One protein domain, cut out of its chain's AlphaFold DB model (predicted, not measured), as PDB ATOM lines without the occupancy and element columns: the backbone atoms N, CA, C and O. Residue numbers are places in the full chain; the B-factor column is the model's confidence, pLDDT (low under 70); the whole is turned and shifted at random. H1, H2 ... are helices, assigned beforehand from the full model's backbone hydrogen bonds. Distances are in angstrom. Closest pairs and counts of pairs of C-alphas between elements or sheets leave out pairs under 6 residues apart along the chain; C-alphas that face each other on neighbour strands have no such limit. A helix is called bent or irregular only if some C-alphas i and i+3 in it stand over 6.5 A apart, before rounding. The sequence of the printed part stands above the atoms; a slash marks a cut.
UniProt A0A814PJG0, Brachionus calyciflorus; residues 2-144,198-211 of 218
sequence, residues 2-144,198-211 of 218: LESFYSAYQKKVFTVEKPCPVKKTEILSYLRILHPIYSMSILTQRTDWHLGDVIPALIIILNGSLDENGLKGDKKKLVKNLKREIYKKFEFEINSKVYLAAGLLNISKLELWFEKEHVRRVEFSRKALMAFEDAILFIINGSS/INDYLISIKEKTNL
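Overview. This is residues 2 to 144 and 198 to 211 of the 218 residues of a protein of Brachionus calyciflorus (UniProt A0A814PJG0). A loose rod of helices has H3 at its core, with H2b, H6 and H7 packed round it; bent H2 reaches toward solitary H1 at one end, and H8 crosses H6, its residues 137 to 141 sticking out at the other. H9 packs on H7. The 157 printed residues have nine named helices, H1 to H9 in order, and no named strand: all helix. The radius of gyration of the C-alphas is 20.8 A, the spans 79 by 31 by 27 A.

Arrangement. Start at H1, residues 2 to 10, which touches no helix. Next find H2, residues 24 to 43, one helix by its hydrogen bonds but bent: C-alphas 33 and 36 are 6.9 A apart, and arms H2a, residues 24 to 33, and H2b, residues 36 to 43, stand at a steep tilt of 57 degrees. H2b and H3, residues 51 to 65, touch as a hairpin, opposite ways at a shallow 18 degrees; their closest C-alphas, Pro 36 and Ile 61, are 6.5 A apart. H3 is irregular, only just: C-alphas 52 and 55 are 6.8 A apart. H4, residues 74 to 89, is close to H2a but not clearly touching, closest C-alphas Tyr 30 and Lys 75, 7.2 A. H5, residues 91 to 95, only just touches H3's residues 54 to 55, with 3 pairs of C-alphas within 8 A, the closest Ile 55 and Ile 94, 6.9 A. H6, residues 97 to 105, touches H3's residues 51 to 56 about perpendicular, at 80 degrees, closest C-alphas Gly 52 and Gly 103, 4.1 A. H7, residues 111 to 114, touches H3's residues 56 to 60, closest C-alphas Pro 56 and Trp 113, 7.2 A. H8, residues 119 to 141, touches H6 with residues 127 to 135 alone, closest C-alphas Leu 100 and Ala 128, 4.7 A. H9, residues 198 to 211, touches H7 with residues 205 to 209 alone, closest C-alphas Glu 111 and Thr 209, 6.9 A. Every O i to N i+4 pair is within hydrogen-bond range in H1, H2a, H2b, H4, H5 and H6, against 9 of 11 in H3, 18 of 19 in H8 and 9 of 10 in H9; H7 is too short for one.

Along the chain. Find C-alpha 2 at (-26.350, -30.281, -21.221), where H1 begins. H3 runs 21.0 A, H4 22.0 A and H8 33.3 A; H9 runs 20.0 A to C-alpha 211 at (-12.458, 8.056, 0.008).

Size, cuts and confidence. The farthest C-alphas, Glu 17 and Ser 144, are 80.6 A apart. Residues 145 to 197 are not printed; C-alphas 144 and 198 stand 22.1 A apart across this cut. The link from H1 to H2 is long, 13 residues. Mean pLDDT of the printed part is 74.0, with 50 residues under 70, among them 107 to 125 and 198 to 211.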
ATOM      1  N   LEU A   2     -25.151 -30.475 -22.063       59.22
ATOM      2  CA  LEU A   2     -26.350 -30.281 -21.221       59.22
ATOM      3  C   LEU A   2     -27.631 -30.814 -21.871       59.22
ATOM      4  O   LEU A   2     -28.395 -31.518 -21.229       59.22
ATOM      5  N   GLU A   3     -27.818 -30.550 -23.159       60.59
ATOM      6  CA  GLU A   3     -28.962 -31.043 -23.935       60.59
ATOM      7  C   GLU A   3     -28.959 -32.575 -24.075       60.59
ATOM      8  O   GLU A   3     -29.986 -33.234 -23.938       60.59
ATOM      9  N   SER A   4     -27.770 -33.160 -24.239       64.69
ATOM     10  CA  SER A   4     -27.551 -34.610 -24.262       64.69
ATOM     11  C   SER A   4     -27.864 -35.244 -22.899       64.69
ATOM     12  O   SER A   4     -28.472 -36.308 -22.830       64.69
ATOM     13  N   PHE A   5     -27.495 -34.564 -21.810       65.31
ATOM     14  CA  PHE A   5     -27.786 -34.987 -20.441       65.31
ATOM     15  C   PHE A   5     -29.282 -34.873 -20.122       65.31
ATOM     16  O   PHE A   5     -29.865 -35.795 -19.558       65.31
ATOM     17  N   TYR A   6     -29.921 -33.778 -20.539       65.62
ATOM     18  CA  TYR A   6     -31.361 -33.563 -20.408       65.62
ATOM     19  C   TYR A   6     -32.163 -34.594 -21.212       65.62
ATOM     20  O   TYR A   6     -33.102 -35.186 -20.690       65.62
ATOM     21  N   SER A   7     -31.727 -34.906 -22.433       70.94
ATOM     22  CA  SER A   7     -32.313 -35.973 -23.253       70.94
ATOM     23  C   SER A   7     -32.165 -37.353 -22.603       70.94
ATOM     24  O   SER A   7     -33.105 -38.143 -22.616       70.94
ATOM     25  N   ALA A   8     -31.009 -37.660 -22.004       69.38
ATOM     26  CA  ALA A   8     -30.795 -38.919 -21.284       69.38
ATOM     27  C   ALA A   8     -31.648 -39.016 -20.005       69.38
ATOM     28  O   ALA A   8     -32.166 -40.087 -19.685       69.38
ATOM     29  N   TYR A   9     -31.839 -37.892 -19.309       67.06
ATOM     30  CA  TYR A   9     -32.746 -37.782 -18.167       67.06
ATOM     31  C   TYR A   9     -34.209 -38.008 -18.581       67.06
ATOM     32  O   TYR A   9     -34.884 -38.847 -17.987       67.06
ATOM     33  N   GLN A  10     -34.681 -37.342 -19.641       73.44
ATOM     34  CA  GLN A  10     -36.036 -37.531 -20.179       73.44
ATOM     35  C   GLN A  10     -36.293 -38.975 -20.627       73.44
ATOM     36  O   GLN A  10     -37.380 -39.507 -20.417       73.44
ATOM     37  N   LYS A  11     -35.275 -39.636 -21.185       82.00
ATOM     38  CA  LYS A  11     -35.334 -41.043 -21.603       82.00
ATOM     39  C   LYS A  11     -35.183 -42.047 -20.446       82.00
ATOM     40  O   LYS A  11     -35.087 -43.238 -20.715       82.00
ATOM     41  N   LYS A  12     -35.146 -41.594 -19.180       73.75
ATOM     42  CA  LYS A  12     -34.980 -42.428 -17.968       73.75
ATOM     43  C   LYS A  12     -33.795 -43.404 -18.049       73.75
ATOM     44  O   LYS A  12     -33.844 -44.499 -17.502       73.75
ATOM     45  N   VAL A  13     -32.716 -42.998 -18.720       75.00
ATOM     46  CA  VAL A  13     -31.532 -43.852 -18.932       75.00
ATOM     47  C   VAL A  13     -30.803 -44.145 -17.614       75.00
ATOM     48  O   VAL A  13     -30.128 -45.164 -17.492       75.00
ATOM     49  N   PHE A  14     -30.957 -43.270 -16.617       74.19
ATOM     50  CA  PHE A  14     -30.383 -43.438 -15.287       74.19
ATOM     51  C   PHE A  14     -31.420 -44.049 -14.337       74.19
ATOM     52  O   PHE A  14     -32.333 -43.358 -13.882       74.19
ATOM     53  N   THR A  15     -31.280 -45.340 -14.049       73.62
ATOM     54  CA  THR A  15     -32.078 -46.078 -13.056       73.62
ATOM     55  C   THR A  15     -31.262 -46.318 -11.783       73.62
ATOM     56  O   THR A  15     -30.062 -46.052 -11.752       73.62
ATOM     57  N   VAL A  16     -31.889 -46.828 -10.718       72.06
ATOM     58  CA  VAL A  16     -31.183 -47.191  -9.468       72.06
ATOM     59  C   VAL A  16     -30.084 -48.236  -9.730       72.06
ATOM     60  O   VAL A  16     -29.034 -48.203  -9.100       72.06
ATOM     61  N   GLU A  17     -30.295 -49.099 -10.724       76.12
ATOM     62  CA  GLU A  17     -29.357 -50.134 -11.178       76.12
ATOM     63  C   GLU A  17     -28.226 -49.583 -12.065       76.12
ATOM     64  O   GLU A  17     -27.142 -50.162 -12.131       76.12
ATOM     65  N   LYS A  18     -28.458 -48.454 -12.748       76.44
ATOM     66  CA  LYS A  18     -27.473 -47.744 -13.580       76.44
ATOM     67  C   LYS A  18     -27.449 -46.262 -13.200       76.44
ATOM     68  O   LYS A  18     -27.956 -45.422 -13.957       76.44
ATOM     69  N   PRO A  19     -26.889 -45.923 -12.024       71.50
ATOM     70  CA  PRO A  19     -26.840 -44.543 -11.578       71.50
ATOM     71  C   PRO A  19     -25.993 -43.704 -12.533       71.50
ATOM     72  O   PRO A  19     -25.071 -44.191 -13.191       71.50
ATOM     73  N   CYS A  20     -26.305 -42.411 -12.601       71.56
ATOM     74  CA  CYS A  20     -25.504 -41.483 -13.383       71.56
ATOM     75  C   CYS A  20     -24.045 -41.515 -12.887       71.56
ATOM     76  O   CYS A  20     -23.817 -41.344 -11.686       71.56
ATOM     77  N   PRO A  21     -23.054 -41.682 -13.783       74.31
ATOM     78  CA  PRO A  21     -21.650 -41.762 -13.384       74.31
ATOM     79  C   PRO A  21     -21.118 -40.439 -12.818       74.31
ATOM     80  O   PRO A  21     -20.068 -40.417 -12.184       74.31
ATOM     81  N   VAL A  22     -21.836 -39.331 -13.032       74.69
ATOM     82  CA  VAL A  22     -21.423 -37.992 -12.614       74.69
ATOM     83  C   VAL A  22     -22.309 -37.502 -11.477       74.69
ATOM     84  O   VAL A  22     -23.536 -37.454 -11.583       74.69
ATOM     85  N   LYS A  23     -21.684 -37.070 -10.380       80.06
ATOM     86  CA  LYS A  23     -22.403 -36.512  -9.230       80.06
ATOM     87  C   LYS A  23     -22.961 -35.125  -9.566       80.06
ATOM     88  O   LYS A  23     -22.303 -34.311 -10.210       80.06
ATOM     89  N   LYS A  24     -24.141 -34.789  -9.029       78.25
ATOM     90  CA  LYS A  24     -24.755 -33.449  -9.168       78.25
ATOM     91  C   LYS A  24     -23.800 -32.317  -8.761       78.25
ATOM     92  O   LYS A  24     -23.747 -31.283  -9.421       78.25
ATOM     93  N   THR A  25     -23.031 -32.517  -7.692       80.12
ATOM     94  CA  THR A  25     -22.034 -31.553  -7.194       80.12
ATOM     95  C   THR A  25     -20.922 -31.288  -8.205       80.12
ATOM     96  O   THR A  25     -20.432 -30.165  -8.319       80.12
ATOM     97  N   GLU A  26     -20.556 -32.301  -8.982       81.75
ATOM     98  CA  GLU A  26     -19.543 -32.195 -10.015       81.75
ATOM     99  C   GLU A  26     -20.057 -31.386 -11.207       81.75
ATOM    100  O   GLU A  26     -19.409 -30.415 -11.600       81.75
ATOM    101  N   ILE A  27     -21.275 -31.665 -11.678       81.06
ATOM    102  CA  ILE A  27     -21.948 -30.873 -12.722       81.06
ATOM    103  C   ILE A  27     -22.068 -29.404 -12.295       81.06
ATOM    104  O   ILE A  27     -21.672 -28.505 -13.037       81.06
ATOM    105  N   LEU A  28     -22.542 -29.151 -11.071       81.81
ATOM    106  CA  LEU A  28     -22.667 -27.795 -10.527       81.81
ATOM    107  C   LEU A  28     -21.326 -27.058 -10.501       81.81
ATOM    108  O   LEU A  28     -21.275 -25.867 -10.799       81.81
ATOM    109  N   SER A  29     -20.232 -27.749 -10.180       82.62
ATOM    110  CA  SER A  29     -18.908 -27.125 -10.167       82.62
ATOM    111  C   SER A  29     -18.428 -26.710 -11.563       82.62
ATOM    112  O   SER A  29     -17.837 -25.642 -11.698       82.62
ATOM    113  N   TYR A  30     -18.739 -27.484 -12.607       84.62
ATOM    114  CA  TYR A  30     -18.448 -27.101 -13.992       84.62
ATOM    115  C   TYR A  30     -19.336 -25.946 -14.464       84.62
ATOM    116  O   TYR A  30     -18.845 -25.007 -15.087       84.62
ATOM    117  N   LEU A  31     -20.624 -25.962 -14.114       83.94
ATOM    118  CA  LEU A  31     -21.537 -24.864 -14.439       83.94
ATOM    119  C   LEU A  31     -21.111 -23.548 -13.785       83.94
ATOM    120  O   LEU A  31     -21.170 -22.508 -14.433       83.94
ATOM    121  N   ARG A  32     -20.606 -23.587 -12.546       84.56
ATOM    122  CA  ARG A  32     -20.044 -22.404 -11.874       84.56
ATOM    123  C   ARG A  32     -18.856 -21.802 -12.630       84.56
ATOM    124  O   ARG A  32     -18.748 -20.584 -12.673       84.56
ATOM    125  N   ILE A  33     -18.011 -22.628 -13.253       85.69
ATOM    126  CA  ILE A  33     -16.888 -22.161 -14.087       85.69
ATOM    127  C   ILE A  33     -17.394 -21.498 -15.379       85.69
ATOM    128  O   ILE A  33     -16.832 -20.501 -15.824       85.69
ATOM    129  N   LEU A  34     -18.453 -22.039 -15.988       86.31
ATOM    130  CA  LEU A  34     -18.979 -21.564 -17.275       86.31
ATOM    131  C   LEU A  34     -19.925 -20.361 -17.151       86.31
ATOM    132  O   LEU A  34     -20.023 -19.556 -18.077       86.31
ATOM    133  N   HIS A  35     -20.612 -20.220 -16.019       84.19
ATOM    134  CA  HIS A  35     -21.620 -19.186 -15.787       84.19
ATOM    135  C   HIS A  35     -21.139 -17.742 -16.060       84.19
ATOM    136  O   HIS A  35     -21.880 -16.995 -16.702       84.19
ATOM    137  N   PRO A  36     -19.922 -17.322 -15.659       83.56
ATOM    138  CA  PRO A  36     -19.404 -15.984 -15.960       83.56
ATOM    139  C   PRO A  36     -19.276 -15.708 -17.464       83.56
ATOM    140  O   PRO A  36     -19.616 -14.622 -17.926       83.56
ATOM    141  N   ILE A  37     -18.844 -16.707 -18.240       84.38
ATOM    142  CA  ILE A  37     -18.687 -16.596 -19.699       84.38
ATOM    143  C   ILE A  37     -20.062 -16.493 -20.363       84.38
ATOM    144  O   ILE A  37     -20.277 -15.659 -21.241       84.38
ATOM    145  N   TYR A  38     -21.013 -17.312 -19.912       83.50
ATOM    146  CA  TYR A  38     -22.394 -17.251 -20.380       83.50
ATOM    147  C   TYR A  38     -23.048 -15.895 -20.071       83.50
ATOM    148  O   TYR A  38     -23.653 -15.286 -20.949       83.50
ATOM    149  N   SER A  39     -22.852 -15.384 -18.854       81.19
ATOM    150  CA  SER A  39     -23.354 -14.066 -18.445       81.19
ATOM    151  C   SER A  39     -22.791 -12.957 -19.332       81.19
ATOM    152  O   SER A  39     -23.548 -12.110 -19.800       81.19
ATOM    153  N   MET A  40     -21.490 -12.992 -19.639       81.56
ATOM    154  CA  MET A  40     -20.878 -12.046 -20.575       81.56
ATOM    155  C   MET A  40     -21.506 -12.129 -21.965       81.56
ATOM    156  O   MET A  40     -21.824 -11.095 -22.541       81.56
ATOM    157  N   SER A  41     -21.737 -13.339 -22.482       82.44
ATOM    158  CA  SER A  41     -22.379 -13.529 -23.786       82.44
ATOM    159  C   SER A  41     -23.764 -12.885 -23.849       82.44
ATOM    160  O   SER A  41     -24.112 -12.301 -24.872       82.44
ATOM    161  N   ILE A  42     -24.551 -12.971 -22.773       81.81
ATOM    162  CA  ILE A  42     -25.856 -12.303 -22.701       81.81
ATOM    163  C   ILE A  42     -25.679 -10.786 -22.645       81.81
ATOM    164  O   ILE A  42     -26.370 -10.057 -23.350       81.81
ATOM    165  N   LEU A  43     -24.757 -10.296 -21.813       78.69
ATOM    166  CA  LEU A  43     -24.540  -8.861 -21.642       78.69
ATOM    167  C   LEU A  43     -24.089  -8.190 -22.942       78.69
ATOM    168  O   LEU A  43     -24.605  -7.131 -23.276       78.69
ATOM    169  N   THR A  44     -23.229  -8.841 -23.728       76.88
ATOM    170  CA  THR A  44     -22.785  -8.323 -25.034       76.88
ATOM    171  C   THR A  44     -23.901  -8.197 -26.072       76.88
ATOM    172  O   THR A  44     -23.713  -7.534 -27.085       76.88
ATOM    173  N   GLN A  45     -25.046  -8.845 -25.849       77.44
ATOM    174  CA  GLN A  45     -26.208  -8.773 -26.740       77.44
ATOM    175  C   GLN A  45     -27.188  -7.665 -26.341       77.44
ATOM    176  O   GLN A  45     -28.155  -7.420 -27.062       77.44
ATOM    177  N   ARG A  46     -26.982  -7.007 -25.193       77.88
ATOM    178  CA  ARG A  46     -27.850  -5.916 -24.756       77.88
ATOM    179  C   ARG A  46     -27.488  -4.608 -25.452       77.88
ATOM    180  O   ARG A  46     -26.337  -4.357 -25.796       77.88
ATOM    181  N   THR A  47     -28.493  -3.760 -25.639       68.00
ATOM    182  CA  THR A  47     -28.369  -2.472 -26.338       68.00
ATOM    183  C   THR A  47     -27.572  -1.426 -25.561       68.00
ATOM    184  O   THR A  47     -27.124  -0.451 -26.149       68.00
ATOM    185  N   ASP A  48     -27.407  -1.616 -24.253       76.06
ATOM    186  CA  ASP A  48     -26.638  -0.769 -23.338       76.06
ATOM    187  C   ASP A  48     -25.183  -1.239 -23.170       76.06
ATOM    188  O   ASP A  48     -24.487  -0.768 -22.274       76.06
ATOM    189  N   TRP A  49     -24.709  -2.179 -23.994       78.38
ATOM    190  CA  TRP A  49     -23.316  -2.609 -23.972       78.38
ATOM    191  C   TRP A  49     -22.462  -1.746 -24.899       78.38
ATOM    192  O   TRP A  49     -22.676  -1.707 -26.112       78.38
ATOM    193  N   HIS A  50     -21.457  -1.077 -24.338       82.69
ATOM    194  CA  HIS A  50     -20.616  -0.138 -25.071       82.69
ATOM    195  C   HIS A  50     -19.200  -0.678 -25.245       82.69
ATOM    196  O   HIS A  50     -18.739  -1.588 -24.551       82.69
ATOM    197  N   LEU A  51     -18.450  -0.037 -26.141       84.00
ATOM    198  CA  LEU A  51     -17.038  -0.328 -26.379       84.00
ATOM    199  C   LEU A  51     -16.203  -0.315 -25.085       84.00
ATOM    200  O   LEU A  51     -15.343  -1.171 -24.880       84.00
ATOM    201  N   GLY A  52     -16.504   0.631 -24.190       82.62
ATOM    202  CA  GLY A  52     -15.839   0.785 -22.896       82.62
ATOM    203  C   GLY A  52     -16.174  -0.297 -21.867       82.62
ATOM    204  O   GLY A  52     -15.572  -0.308 -20.798       82.62
ATOM    205  N   ASP A  53     -17.106  -1.212 -22.151       82.44
ATOM    206  CA  ASP A  53     -17.491  -2.302 -21.246       82.44
ATOM    207  C   ASP A  53     -16.748  -3.612 -21.533       82.44
ATOM    208  O   ASP A  53     -16.645  -4.477 -20.659       82.44
ATOM    209  N   VAL A  54     -16.161  -3.743 -22.727       85.31
ATOM    210  CA  VAL A  54     -15.527  -4.983 -23.198       85.31
ATOM    211  C   VAL A  54     -14.268  -5.322 -22.398       85.31
ATOM    212  O   VAL A  54     -14.180  -6.408 -21.824       85.31
ATOM    213  N   ILE A  55     -13.304  -4.400 -22.308       84.81
ATOM    214  CA  ILE A  55     -12.047  -4.651 -21.583       84.81
ATOM    215  C   ILE A  55     -12.275  -4.870 -20.079       84.81
ATOM    216  O   ILE A  55     -11.745  -5.857 -19.556       84.81
ATOM    217  N   PRO A  56     -13.092  -4.060 -19.369       79.06
ATOM    218  CA  PRO A  56     -13.399  -4.336 -17.968       79.06
ATOM    219  C   PRO A  56     -14.006  -5.726 -17.757       79.06
ATOM    220  O   PRO A  56     -13.574  -6.457 -16.865       79.06
ATOM    221  N   ALA A  57     -14.965  -6.128 -18.597       81.88
ATOM    222  CA  ALA A  57     -15.599  -7.437 -18.492       81.88
ATOM    223  C   ALA A  57     -14.599  -8.585 -18.687       81.88
ATOM    224  O   ALA A  57     -14.603  -9.550 -17.918       81.88
ATOM    225  N   LEU A  58     -13.693  -8.460 -19.660       83.38
ATOM    226  CA  LEU A  58     -12.635  -9.443 -19.896       83.38
ATOM    227  C   LEU A  58     -11.680  -9.564 -18.707       83.38
ATOM    228  O   LEU A  58     -11.340 -10.678 -18.309       83.38
ATOM    229  N   ILE A  59     -11.286  -8.443 -18.098       79.00
ATOM    230  CA  ILE A  59     -10.423  -8.438 -16.909       79.00
ATOM    231  C   ILE A  59     -11.103  -9.164 -15.743       79.00
ATOM    232  O   ILE A  59     -10.457  -9.985 -15.085       79.00
ATOM    233  N   ILE A  60     -12.395  -8.908 -15.508       78.56
ATOM    234  CA  ILE A  60     -13.175  -9.562 -14.444       78.56
ATOM    235  C   ILE A  60     -13.243 -11.072 -14.675       78.56
ATOM    236  O   ILE A  60     -13.009 -11.847 -13.749       78.56
ATOM    237  N   ILE A  61     -13.510 -11.516 -15.902       82.50
ATOM    238  CA  ILE A  61     -13.628 -12.948 -16.203       82.50
ATOM    239  C   ILE A  61     -12.276 -13.641 -16.084       82.50
ATOM    240  O   ILE A  61     -12.175 -14.669 -15.416       82.50
ATOM    241  N   LEU A  62     -11.231 -13.089 -16.700       81.25
ATOM    242  CA  LEU A  62      -9.915 -13.725 -16.774       81.25
ATOM    243  C   LEU A  62      -9.196 -13.768 -15.422       81.25
ATOM    244  O   LEU A  62      -8.507 -14.751 -15.143       81.25
ATOM    245  N   ASN A  63      -9.350 -12.723 -14.605       73.56
ATOM    246  CA  ASN A  63      -8.611 -12.572 -13.349       73.56
ATOM    247  C   ASN A  63      -9.478 -12.756 -12.097       73.56
ATOM    248  O   ASN A  63      -8.942 -13.040 -11.035       73.56
ATOM    249  N   GLY A  64     -10.793 -12.559 -12.191       72.19
ATOM    250  CA  GLY A  64     -11.714 -12.703 -11.065       72.19
ATOM    251  C   GLY A  64     -12.462 -14.031 -11.081       72.19
ATOM    252  O   GLY A  64     -12.462 -14.750 -10.088       72.19
ATOM    253  N   SER A  65     -13.118 -14.358 -12.196       76.75
ATOM    254  CA  SER A  65     -14.031 -15.507 -12.255       76.75
ATOM    255  C   SER A  65     -13.366 -16.824 -12.656       76.75
ATOM    256  O   SER A  65     -13.782 -17.885 -12.199       76.75
ATOM    257  N   LEU A  66     -12.338 -16.775 -13.503       79.56
ATOM    258  CA  LEU A  66     -11.574 -17.937 -13.960       79.56
ATOM    259  C   LEU A  66     -10.281 -18.108 -13.153       79.56
ATOM    260  O   LEU A  66      -9.219 -18.363 -13.721       79.56
ATOM    261  N   ASP A  67     -10.334 -17.948 -11.832       74.31
ATOM    262  CA  ASP A  67      -9.150 -18.197 -11.011       74.31
ATOM    263  C   ASP A  67      -8.756 -19.688 -11.057       74.31
ATOM    264  O   ASP A  67      -9.589 -20.594 -10.994       74.31
ATOM    265  N   GLU A  68      -7.462 -19.943 -11.228       74.19
ATOM    266  CA  GLU A  68      -6.886 -21.291 -11.221       74.19
ATOM    267  C   GLU A  68      -6.561 -21.764  -9.802       74.19
ATOM    268  O   GLU A  68      -6.353 -22.967  -9.589       74.19
ATOM    269  N   ASN A  69      -6.508 -20.838  -8.842       68.56
ATOM    270  CA  ASN A  69      -6.186 -21.131  -7.455       68.56
ATOM    271  C   ASN A  69      -7.274 -22.027  -6.848       68.56
ATOM    272  O   ASN A  69      -8.459 -21.710  -6.849       68.56
ATOM    273  N   GLY A  70      -6.869 -23.199  -6.355       71.44
ATOM    274  CA  GLY A  70      -7.776 -24.177  -5.744       71.44
ATOM    275  C   GLY A  70      -8.414 -25.191  -6.705       71.44
ATOM    276  O   GLY A  70      -9.054 -26.133  -6.237       71.44
ATOM    277  N   LEU A  71      -8.207 -25.087  -8.025       81.50
ATOM    278  CA  LEU A  71      -8.701 -26.086  -8.986       81.50
ATOM    279  C   LEU A  71      -7.681 -27.213  -9.224       81.50
ATOM    280  O   LEU A  71      -6.481 -26.978  -9.374       81.50
ATOM    281  N   LYS A  72      -8.168 -28.458  -9.319       80.75
ATOM    282  CA  LYS A  72      -7.367 -29.664  -9.604       80.75
ATOM    283  C   LYS A  72      -7.938 -30.444 -10.797       80.75
ATOM    284  O   LYS A  72      -9.124 -30.325 -11.106       80.75
ATOM    285  N   GLY A  73      -7.084 -31.230 -11.457       86.19
ATOM    286  CA  GLY A  73      -7.465 -32.137 -12.548       86.19
ATOM    287  C   GLY A  73      -8.094 -31.435 -13.757       86.19
ATOM    288  O   GLY A  73      -7.650 -30.358 -14.173       86.19
ATOM    289  N   ASP A  74      -9.154 -32.034 -14.299       84.69
ATOM    290  CA  ASP A  74      -9.827 -31.589 -15.526       84.69
ATOM    291  C   ASP A  74     -10.416 -30.181 -15.435       84.69
ATOM    292  O   ASP A  74     -10.428 -29.450 -16.424       84.69
ATOM    293  N   LYS A  75     -10.815 -29.733 -14.241       83.94
ATOM    294  CA  LYS A  75     -11.335 -28.372 -14.030       83.94
ATOM    295  C   LYS A  75     -10.260 -27.317 -14.257       83.94
ATOM    296  O   LYS A  75     -10.518 -26.301 -14.898       83.94
ATOM    297  N   LYS A  76      -9.033 -27.577 -13.796       87.50
ATOM    298  CA  LYS A  76      -7.894 -26.685 -14.050       87.50
ATOM    299  C   LYS A  76      -7.546 -26.660 -15.538       87.50
ATOM    300  O   LYS A  76      -7.278 -25.595 -16.087       87.50
ATOM    301  N   LYS A  77      -7.585 -27.821 -16.203       88.69
ATOM    302  CA  LYS A  77      -7.372 -27.926 -17.655       88.69
ATOM    303  C   LYS A  77      -8.438 -27.151 -18.434       88.69
ATOM    304  O   LYS A  77      -8.092 -26.397 -19.340       88.69
ATOM    305  N   LEU A  78      -9.705 -27.273 -18.036       88.38
ATOM    306  CA  LEU A  78     -10.817 -26.523 -18.613       88.38
ATOM    307  C   LEU A  78     -10.606 -25.015 -18.461       88.38
ATOM    308  O   LEU A  78     -10.654 -24.309 -19.460       88.38
ATOM    309  N   VAL A  79     -10.317 -24.522 -17.253       88.38
ATOM    310  CA  VAL A  79     -10.076 -23.087 -17.018       88.38
ATOM    311  C   VAL A  79      -8.909 -22.562 -17.854       88.38
ATOM    312  O   VAL A  79      -9.034 -21.511 -18.480       88.38
ATOM    313  N   LYS A  80      -7.801 -23.307 -17.944       88.69
ATOM    314  CA  LYS A  80      -6.661 -22.930 -18.795       88.69
ATOM    315  C   LYS A  80      -7.037 -22.833 -20.273       88.69
ATOM    316  O   LYS A  80      -6.635 -21.880 -20.940       88.69
ATOM    317  N   ASN A  81      -7.804 -23.797 -20.776       90.00
ATOM    318  CA  ASN A  81      -8.274 -23.783 -22.158       90.00
ATOM    319  C   ASN A  81      -9.252 -22.629 -22.398       90.00
ATOM    320  O   ASN A  81      -9.096 -21.905 -23.373       90.00
ATOM    321  N   LEU A  82     -10.193 -22.392 -21.481       89.81
ATOM    322  CA  LEU A  82     -11.136 -21.276 -21.572       89.81
ATOM    323  C   LEU A  82     -10.415 -19.929 -21.606       89.81
ATOM    324  O   LEU A  82     -10.704 -19.119 -22.478       89.81
ATOM    325  N   LYS A  83      -9.433 -19.702 -20.723       89.12
ATOM    326  CA  LYS A  83      -8.610 -18.487 -20.774       89.12
ATOM    327  C   LYS A  83      -7.953 -18.325 -22.139       89.12
ATOM    328  O   LYS A  83      -8.039 -17.250 -22.719       89.12
ATOM    329  N   ARG A  84      -7.318 -19.381 -22.658       89.88
ATOM    330  CA  ARG A  84      -6.643 -19.355 -23.964       89.88
ATOM    331  C   ARG A  84      -7.601 -18.983 -25.095       89.88
ATOM    332  O   ARG A  84      -7.277 -18.097 -25.878       89.88
ATOM    333  N   GLU A  85      -8.766 -19.616 -25.151       90.56
ATOM    334  CA  GLU A  85      -9.765 -19.333 -26.185       90.56
ATOM    335  C   GLU A  85     -10.366 -17.931 -26.044       90.56
ATOM    336  O   GLU A  85     -10.588 -17.268 -27.051       90.56
ATOM    337  N   ILE A  86     -10.562 -17.428 -24.820       88.88
ATOM    338  CA  ILE A  86     -10.988 -16.038 -24.593       88.88
ATOM    339  C   ILE A  86      -9.928 -15.065 -25.117       88.88
ATOM    340  O   ILE A  86     -10.269 -14.153 -25.861       88.88
ATOM    341  N   TYR A  87      -8.648 -15.272 -24.793       88.06
ATOM    342  CA  TYR A  87      -7.572 -14.422 -25.315       88.06
ATOM    343  C   TYR A  87      -7.523 -14.428 -26.839       88.06
ATOM    344  O   TYR A  87      -7.374 -13.371 -27.437       88.06
ATOM    345  N   LYS A  88      -7.673 -15.603 -27.454       89.94
ATOM    346  CA  LYS A  88      -7.668 -15.742 -28.909       89.94
ATOM    347  C   LYS A  88      -8.880 -15.064 -29.550       89.94
ATOM    348  O   LYS A  88      -8.745 -14.386 -30.558       89.94
ATOM    349  N   LYS A  89     -10.067 -15.230 -28.962       89.62
ATOM    350  CA  LYS A  89     -11.306 -14.639 -29.477       89.62
ATOM    351  C   LYS A  89     -11.305 -13.114 -29.387       89.62
ATOM    352  O   LYS A  89     -11.822 -12.478 -30.294       89.62
ATOM    353  N   PHE A  90     -10.740 -12.560 -28.315       88.50
ATOM    354  CA  PHE A  90     -10.716 -11.121 -28.044       88.50
ATOM    355  C   PHE A  90      -9.343 -10.479 -28.295       88.50
ATOM    356  O   PHE A  90      -9.004  -9.454 -27.703       88.50
ATOM    357  N   GLU A  91      -8.509 -11.102 -29.133       88.38
ATOM    358  CA  GLU A  91      -7.144 -10.639 -29.403       88.38
ATOM    359  C   GLU A  91      -7.133  -9.218 -29.976       88.38
ATOM    360  O   GLU A  91      -6.286  -8.399 -29.608       88.38
ATOM    361  N   PHE A  92      -8.099  -8.906 -30.840       88.56
ATOM    362  CA  PHE A  92      -8.236  -7.585 -31.439       88.56
ATOM    363  C   PHE A  92      -8.557  -6.520 -30.387       88.56
ATOM    364  O   PHE A  92      -7.869  -5.506 -30.302       88.56
ATOM    365  N   GLU A  93      -9.568  -6.752 -29.555       87.94
ATOM    366  CA  GLU A  93     -10.026  -5.815 -28.533       87.94
ATOM    367  C   GLU A  93      -8.940  -5.580 -27.484       87.94
ATOM    368  O   GLU A  93      -8.656  -4.438 -27.128       87.94
ATOM    369  N   ILE A  94      -8.272  -6.650 -27.050       84.38
ATOM    370  CA  ILE A  94      -7.189  -6.610 -26.058       84.38
ATOM    371  C   ILE A  94      -6.000  -5.766 -26.530       84.38
ATOM    372  O   ILE A  94      -5.346  -5.120 -25.708       84.38
ATOM    373  N   ASN A  95      -5.711  -5.769 -27.830       82.75
ATOM    374  CA  ASN A  95      -4.580  -5.040 -28.403       82.75
ATOM    375  C   ASN A  95      -4.978  -3.700 -29.041       82.75
ATOM    376  O   ASN A  95      -4.109  -2.904 -29.402       82.75
ATOM    377  N   SER A  96      -6.275  -3.419 -29.177       83.25
ATOM    378  CA  SER A  96      -6.762  -2.195 -29.802       83.25
ATOM    379  C   SER A  96      -6.652  -1.005 -28.857       83.25
ATOM    380  O   SER A  96      -7.262  -0.966 -27.786       83.25
ATOM    381  N   LYS A  97      -5.936   0.034 -29.303       80.19
ATOM    382  CA  LYS A  97      -5.798   1.294 -28.559       80.19
ATOM    383  C   LYS A  97      -7.152   1.940 -28.255       80.19
ATOM    384  O   LYS A  97      -7.327   2.501 -27.182       80.19
ATOM    385  N   VAL A  98      -8.124   1.808 -29.163       81.88
ATOM    386  CA  VAL A  98      -9.467   2.387 -29.000       81.88
ATOM    387  C   VAL A  98     -10.241   1.678 -27.887       81.88
ATOM    388  O   VAL A  98     -10.825   2.341 -27.037       81.88
ATOM    389  N   TYR A  99     -10.208   0.342 -27.846       84.38
ATOM    390  CA  TYR A  99     -10.867  -0.435 -26.789       84.38
ATOM    391  C   TYR A  99     -10.221  -0.197 -25.425       84.38
ATOM    392  O   TYR A  99     -10.915  -0.040 -24.421       84.38
ATOM    393  N   LEU A 100      -8.891  -0.142 -25.393       81.00
ATOM    394  CA  LEU A 100      -8.134   0.118 -24.177       81.00
ATOM    395  C   LEU A 100      -8.402   1.526 -23.624       81.00
ATOM    396  O   LEU A 100      -8.666   1.666 -22.429       81.00
ATOM    397  N   ALA A 101      -8.409   2.551 -24.481       79.19
ATOM    398  CA  ALA A 101      -8.745   3.918 -24.089       79.19
ATOM    399  C   ALA A 101     -10.218   4.046 -23.659       79.19
ATOM    400  O   ALA A 101     -10.503   4.648 -22.629       79.19
ATOM    401  N   ALA A 102     -11.156   3.431 -24.388       82.25
ATOM    402  CA  ALA A 102     -12.576   3.435 -24.027       82.25
ATOM    403  C   ALA A 102     -12.836   2.742 -22.680       82.25
ATOM    404  O   ALA A 102     -13.647   3.219 -21.887       82.25
ATOM    405  N   GLY A 103     -12.135   1.639 -22.402       78.69
ATOM    406  CA  GLY A 103     -12.182   0.970 -21.104       78.69
ATOM    407  C   GLY A 103     -11.622   1.839 -19.979       78.69
ATOM    408  O   GLY A 103     -12.208   1.879 -18.900       78.69
ATOM    409  N   LEU A 104     -10.542   2.583 -20.242       76.06
ATOM    410  CA  LEU A 104      -9.948   3.508 -19.272       76.06
ATOM    411  C   LEU A 104     -10.849   4.724 -18.981       76.06
ATOM    412  O   LEU A 104     -10.875   5.240 -17.868       76.06
ATOM    413  N   LEU A 105     -11.604   5.183 -19.976       75.81
ATOM    414  CA  LEU A 105     -12.570   6.274 -19.829       75.81
ATOM    415  C   LEU A 105     -13.851   5.844 -19.099       75.81
ATOM    416  O   LEU A 105     -14.630   6.690 -18.662       75.81
ATOM    417  N   ASN A 106     -14.069   4.540 -18.919       75.81
ATOM    418  CA  ASN A 106     -15.188   4.017 -18.149       75.81
ATOM    419  C   ASN A 106     -14.877   4.041 -16.644       75.81
ATOM    420  O   ASN A 106     -14.649   3.007 -16.013       75.81
ATOM    421  N   ILE A 107     -14.885   5.252 -16.077       65.69
ATOM    422  CA  ILE A 107     -14.481   5.545 -14.691       65.69
ATOM    423  C   ILE A 107     -15.194   4.647 -13.673       65.69
ATOM    424  O   ILE A 107     -14.571   4.177 -12.725       65.69
ATOM    425  N   SER A 108     -16.472   4.335 -13.915       66.44
ATOM    426  CA  SER A 108     -17.301   3.501 -13.031       66.44
ATOM    427  C   SER A 108     -16.779   2.073 -12.822       66.44
ATOM    428  O   SER A 108     -17.169   1.413 -11.861       66.44
ATOM    429  N   LYS A 109     -15.905   1.578 -13.707       65.88
ATOM    430  CA  LYS A 109     -15.374   0.206 -13.668       65.88
ATOM    431  C   LYS A 109     -13.860   0.156 -13.452       65.88
ATOM    432  O   LYS A 109     -13.298  -0.938 -13.470       65.88
ATOM    433  N   LEU A 110     -13.201   1.296 -13.220       64.19
ATOM    434  CA  LEU A 110     -11.743   1.382 -13.050       64.19
ATOM    435  C   LEU A 110     -11.231   0.794 -11.735       64.19
ATOM    436  O   LEU A 110     -10.118   0.278 -11.699       64.19
ATOM    437  N   GLU A 111     -12.026   0.795 -10.666       60.91
ATOM    438  CA  GLU A 111     -11.625   0.189  -9.382       60.91
ATOM    439  C   GLU A 111     -11.280  -1.303  -9.569       60.91
ATOM    440  O   GLU A 111     -10.234  -1.804  -9.134       60.91
ATOM    441  N   LEU A 112     -12.068  -1.985 -10.410       60.72
ATOM    442  CA  LEU A 112     -11.861  -3.379 -10.813       60.72
ATOM    443  C   LEU A 112     -10.560  -3.589 -11.614       60.72
ATOM    444  O   LEU A 112     -10.064  -4.719 -11.687       60.72
ATOM    445  N   TRP A 113      -9.944  -2.524 -12.138       61.66
ATOM    446  CA  TRP A 113      -8.671  -2.535 -12.871       61.66
ATOM    447  C   TRP A 113      -7.440  -2.212 -12.018       61.66
ATOM    448  O   TRP A 113      -6.364  -2.698 -12.369       61.66
ATOM    449  N   PHE A 114      -7.576  -1.506 -10.883       58.12
ATOM    450  CA  PHE A 114      -6.428  -1.088 -10.052       58.12
ATOM    451  C   PHE A 114      -6.291  -1.728  -8.647       58.12
ATOM    452  O   PHE A 114      -5.165  -1.975  -8.233       58.12
ATOM    453  N   GLU A 115      -7.347  -2.228  -7.992       56.56
ATOM    454  CA  GLU A 115      -7.295  -2.847  -6.634       56.56
ATOM    455  C   GLU A 115      -6.688  -4.272  -6.379       56.56
ATOM    456  O   GLU A 115      -6.360  -4.573  -5.239       56.56
ATOM    457  N   LYS A 116      -6.503  -5.184  -7.351       51.88
ATOM    458  CA  LYS A 116      -5.923  -6.548  -7.187       51.88
ATOM    459  C   LYS A 116      -4.507  -6.779  -7.770       51.88
ATOM    460  O   LYS A 116      -4.244  -6.476  -8.938       51.88
ATOM    461  N   GLU A 117      -3.639  -7.446  -7.003       52.12
ATOM    462  CA  GLU A 117      -2.263  -7.863  -7.357       52.12
ATOM    463  C   GLU A 117      -2.209  -9.073  -8.316       52.12
ATOM    464  O   GLU A 117      -1.906 -10.203  -7.930       52.12
ATOM    465  N   HIS A 118      -2.482  -8.869  -9.605       54.50
ATOM    466  CA  HIS A 118      -2.234  -9.900 -10.622       54.50
ATOM    467  C   HIS A 118      -1.358  -9.372 -11.761       54.50
ATOM    468  O   HIS A 118      -1.653  -8.342 -12.363       54.50
ATOM    469  N   VAL A 119      -0.306 -10.125 -12.108       49.75
ATOM    470  CA  VAL A 119       0.737  -9.745 -13.087       49.75
ATOM    471  C   VAL A 119       0.156  -9.292 -14.435       49.75
ATOM    472  O   VAL A 119       0.575  -8.280 -14.989       49.75
ATOM    473  N   ARG A 120      -0.872  -9.982 -14.950       56.19
ATOM    474  CA  ARG A 120      -1.492  -9.643 -16.247       56.19
ATOM    475  C   ARG A 120      -2.311  -8.349 -16.214       56.19
ATOM    476  O   ARG A 120      -2.443  -7.683 -17.233       56.19
ATOM    477  N   ARG A 121      -2.834  -7.959 -15.051       60.41
ATOM    478  CA  ARG A 121      -3.604  -6.718 -14.861       60.41
ATOM    479  C   ARG A 121      -2.716  -5.479 -14.938       60.41
ATOM    480  O   ARG A 121      -3.136  -4.464 -15.490       60.41
ATOM    481  N   VAL A 122      -1.477  -5.593 -14.455       62.38
ATOM    482  CA  VAL A 122      -0.444  -4.555 -14.598       62.38
ATOM    483  C   VAL A 122      -0.136  -4.315 -16.076       62.38
ATOM    484  O   VAL A 122      -0.055  -3.169 -16.512       62.38
ATOM    485  N   GLU A 123      -0.047  -5.383 -16.872       67.50
ATOM    486  CA  GLU A 123       0.179  -5.275 -18.315       67.50
ATOM    487  C   GLU A 123      -0.987  -4.575 -19.034       67.50
ATOM    488  O   GLU A 123      -0.744  -3.658 -19.821       67.50
ATOM    489  N   PHE A 124      -2.235  -4.949 -18.730       68.00
ATOM    490  CA  PHE A 124      -3.429  -4.298 -19.287       68.00
ATOM    491  C   PHE A 124      -3.506  -2.817 -18.928       68.00
ATOM    492  O   PHE A 124      -3.717  -1.983 -19.805       68.00
ATOM    493  N   SER A 125      -3.278  -2.491 -17.657       67.50
ATOM    494  CA  SER A 125      -3.305  -1.110 -17.174       67.50
ATOM    495  C   SER A 125      -2.237  -0.274 -17.874       67.50
ATOM    496  O   SER A 125      -2.530   0.798 -18.393       67.50
ATOM    497  N   ARG A 126      -1.010  -0.796 -17.996       72.81
ATOM    498  CA  ARG A 126       0.081  -0.115 -18.707       72.81
ATOM    499  C   ARG A 126      -0.235   0.098 -20.189       72.81
ATOM    500  O   ARG A 126      -0.014   1.191 -20.698       72.81
ATOM    501  N   LYS A 127      -0.754  -0.924 -20.881       73.88
ATOM    502  CA  LYS A 127      -1.152  -0.816 -22.296       73.88
ATOM    503  C   LYS A 127      -2.261   0.215 -22.490       73.88
ATOM    504  O   LYS A 127      -2.189   0.999 -23.431       73.88
ATOM    505  N   ALA A 128      -3.247   0.246 -21.595       72.00
ATOM    506  CA  ALA A 128      -4.327   1.222 -21.654       72.00
ATOM    507  C   ALA A 128      -3.847   2.653 -21.433       72.00
ATOM    508  O   ALA A 128      -4.283   3.554 -22.143       72.00
ATOM    509  N   LEU A 129      -2.886   2.849 -20.536       71.94
ATOM    510  CA  LEU A 129      -2.277   4.156 -20.311       71.94
ATOM    511  C   LEU A 129      -1.473   4.647 -21.509       71.94
ATOM    512  O   LEU A 129      -1.623   5.795 -21.904       71.94
ATOM    513  N   MET A 130      -0.688   3.769 -22.133       75.00
ATOM    514  CA  MET A 130       0.027   4.103 -23.369       75.00
ATOM    515  C   MET A 130      -0.942   4.429 -24.512       75.00
ATOM    516  O   MET A 130      -0.741   5.397 -25.236       75.00
ATOM    517  N   ALA A 131      -2.021   3.657 -24.655       75.88
ATOM    518  CA  ALA A 131      -3.048   3.920 -25.658       75.88
ATOM    519  C   ALA A 131      -3.759   5.265 -25.431       75.88
ATOM    520  O   ALA A 131      -4.091   5.955 -26.392       75.88
ATOM    521  N   PHE A 132      -3.979   5.634 -24.170       74.81
ATOM    522  CA  PHE A 132      -4.571   6.911 -23.795       74.81
ATOM    523  C   PHE A 132      -3.613   8.088 -24.037       74.81
ATOM    524  O   PHE A 132      -4.030   9.089 -24.616       74.81
ATOM    525  N   GLU A 133      -2.328   7.940 -23.695       70.94
ATOM    526  CA  GLU A 133      -1.265   8.904 -24.026       70.94
ATOM    527  C   GLU A 133      -1.205   9.157 -25.537       70.94
ATOM    528  O   GLU A 133      -1.242  10.305 -25.977       70.94
ATOM    529  N   ASP A 134      -1.199   8.089 -26.338       72.19
ATOM    530  CA  ASP A 134      -1.185   8.177 -27.799       72.19
ATOM    531  C   ASP A 134      -2.437   8.869 -28.356       72.19
ATOM    532  O   ASP A 134      -2.339   9.656 -29.298       72.19
ATOM    533  N   ALA A 135      -3.615   8.591 -27.790       71.38
ATOM    534  CA  ALA A 135      -4.867   9.213 -28.213       71.38
ATOM    535  C   ALA A 135      -4.892  10.717 -27.901       71.38
ATOM    536  O   ALA A 135      -5.296  11.512 -28.748       71.38
ATOM    537  N   ILE A 136      -4.420  11.118 -26.718       67.00
ATOM    538  CA  ILE A 136      -4.304  12.529 -26.335       67.00
ATOM    539  C   ILE A 136      -3.283  13.241 -27.226       67.00
ATOM    540  O   ILE A 136      -3.581  14.308 -27.754       67.00
ATOM    541  N   LEU A 137      -2.114  12.636 -27.450       68.12
ATOM    542  CA  LEU A 137      -1.101  13.172 -28.360       68.12
ATOM    543  C   LEU A 137      -1.643  13.333 -29.780       68.12
ATOM    544  O   LEU A 137      -1.372  14.343 -30.417       68.12
ATOM    545  N   PHE A 138      -2.425  12.371 -30.273       71.25
ATOM    546  CA  PHE A 138      -3.081  12.481 -31.573       71.25
ATOM    547  C   PHE A 138      -4.074  13.646 -31.622       71.25
ATOM    548  O   PHE A 138      -4.081  14.382 -32.600       71.25
ATOM    549  N   ILE A 139      -4.884  13.855 -30.581       67.75
ATOM    550  CA  ILE A 139      -5.832  14.980 -30.529       67.75
ATOM    551  C   ILE A 139      -5.083  16.316 -30.479       67.75
ATOM    552  O   ILE A 139      -5.411  17.231 -31.230       67.75
ATOM    553  N   ILE A 140      -4.054  16.425 -29.636       65.00
ATOM    554  CA  ILE A 140      -3.258  17.647 -29.475       65.00
ATOM    555  C   ILE A 140      -2.476  17.965 -30.758       65.00
ATOM    556  O   ILE A 140      -2.508  19.101 -31.218       65.00
ATOM    557  N   ASN A 141      -1.842  16.969 -31.382       65.50
ATOM    558  CA  ASN A 141      -1.060  17.162 -32.610       65.50
ATOM    559  C   ASN A 141      -1.936  17.255 -33.869       65.50
ATOM    560  O   ASN A 141      -1.560  17.904 -34.836       65.50
ATOM    561  N   GLY A 142      -3.117  16.638 -33.869       53.03
ATOM    562  CA  GLY A 142      -4.123  16.770 -34.929       53.03
ATOM    563  C   GLY A 142      -4.917  18.077 -34.849       53.03
ATOM    564  O   GLY A 142      -5.776  18.324 -35.691       53.03
ATOM    565  N   SER A 143      -4.643  18.914 -33.841       50.34
ATOM    566  CA  SER A 143      -5.185  20.274 -33.726       50.34
ATOM    567  C   SER A 143      -4.391  21.306 -34.539       50.34
ATOM    568  O   SER A 143      -4.822  22.453 -34.632       50.34
ATOM    569  N   SER A 144      -3.262  20.916 -35.140       49.22
ATOM    570  CA  SER A 144      -2.532  21.710 -36.131       49.22
ATOM    571  C   SER A 144      -2.773  21.147 -37.536       49.22
ATOM    572  O   SER A 144      -2.166  20.154 -37.916       49.22
ATOM    573  N   ILE A 198      -1.720  12.235 -16.911       64.38
ATOM    574  CA  ILE A 198      -2.145  10.829 -16.855       64.38
ATOM    575  C   ILE A 198      -1.856  10.224 -15.479       64.38
ATOM    576  O   ILE A 198      -2.692   9.501 -14.935       64.38
ATOM    577  N   ASN A 199      -0.682  10.502 -14.911       61.78
ATOM    578  CA  ASN A 199      -0.336  10.044 -13.569       61.78
ATOM    579  C   ASN A 199      -1.232  10.690 -12.507       61.78
ATOM    580  O   ASN A 199      -1.691   9.980 -11.617       61.78
ATOM    581  N   ASP A 200      -1.547  11.976 -12.629       65.06
ATOM    582  CA  ASP A 200      -2.428  12.698 -11.708       65.06
ATOM    583  C   ASP A 200      -3.877  12.182 -11.807       65.06
ATOM    584  O   ASP A 200      -4.527  11.940 -10.788       65.06
ATOM    585  N   TYR A 201      -4.362  11.876 -13.015       65.00
ATOM    586  CA  TYR A 201      -5.647  11.206 -13.236       65.00
ATOM    587  C   TYR A 201      -5.686   9.810 -12.595       65.00
ATOM    588  O   TYR A 201      -6.645   9.457 -11.907       65.00
ATOM    589  N   LEU A 202      -4.623   9.018 -12.751       60.81
ATOM    590  CA  LEU A 202      -4.492   7.710 -12.101       60.81
ATOM    591  C   LEU A 202      -4.428   7.796 -10.577       60.81
ATOM    592  O   LEU A 202      -4.984   6.932  -9.894       60.81
ATOM    593  N   ILE A 203      -3.725   8.794 -10.045       62.06
ATOM    594  CA  ILE A 203      -3.661   9.069  -8.610       62.06
ATOM    595  C   ILE A 203      -5.060   9.432  -8.115       62.06
ATOM    596  O   ILE A 203      -5.530   8.804  -7.176       62.06
ATOM    597  N   SER A 204      -5.787  10.306  -8.816       61.72
ATOM    598  CA  SER A 204      -7.177  10.653  -8.492       61.72
ATOM    599  C   SER A 204      -8.112   9.434  -8.480       61.72
ATOM    600  O   SER A 204      -8.961   9.306  -7.595       61.72
ATOM    601  N   ILE A 205      -7.938   8.491  -9.413       58.56
ATOM    602  CA  ILE A 205      -8.685   7.221  -9.423       58.56
ATOM    603  C   ILE A 205      -8.357   6.375  -8.182       58.56
ATOM    604  O   ILE A 205      -9.269   5.859  -7.539       58.56
ATOM    605  N   LYS A 206      -7.074   6.259  -7.815       56.34
ATOM    606  CA  LYS A 206      -6.621   5.519  -6.619       56.34
ATOM    607  C   LYS A 206      -6.989   6.214  -5.301       56.34
ATOM    608  O   LYS A 206      -7.169   5.561  -4.274       56.34
ATOM    609  N   GLU A 207      -7.105   7.532  -5.296       55.28
ATOM    610  CA  GLU A 207      -7.511   8.309  -4.125       55.28
ATOM    611  C   GLU A 207      -9.028   8.269  -3.917       55.28
ATOM    612  O   GLU A 207      -9.478   8.175  -2.775       55.28
ATOM    613  N   LYS A 208      -9.833   8.202  -4.989       50.75
ATOM    614  CA  LYS A 208     -11.275   7.911  -4.885       50.75
ATOM    615  C   LYS A 208     -11.559   6.537  -4.273       50.75
ATOM    616  O   LYS A 208     -12.444   6.454  -3.427       50.75
ATOM    617  N   THR A 209     -10.750   5.513  -4.565       46.09
ATOM    618  CA  THR A 209     -10.828   4.216  -3.858       46.09
ATOM    619  C   THR A 209     -10.448   4.300  -2.370       46.09
ATOM    620  O   THR A 209     -10.795   3.415  -1.594       46.09
ATOM    621  N   ASN A 210      -9.776   5.371  -1.929       39.94
ATOM    622  CA  ASN A 210      -9.483   5.623  -0.512       39.94
ATOM    623  C   ASN A 210     -10.530   6.514   0.184       39.94
ATOM    624  O   ASN A 210     -10.604   6.504   1.413       39.94
ATOM    625  N   LEU A 211     -11.375   7.237  -0.559       39.25
ATOM    626  CA  LEU A 211     -12.458   8.056   0.008       39.25
ATOM    627  C   LEU A 211     -13.599   7.215   0.608       39.25
ATOM    628  O   LEU A 211     -14.326   7.697   1.473       39.25
TER     629      LEU A 211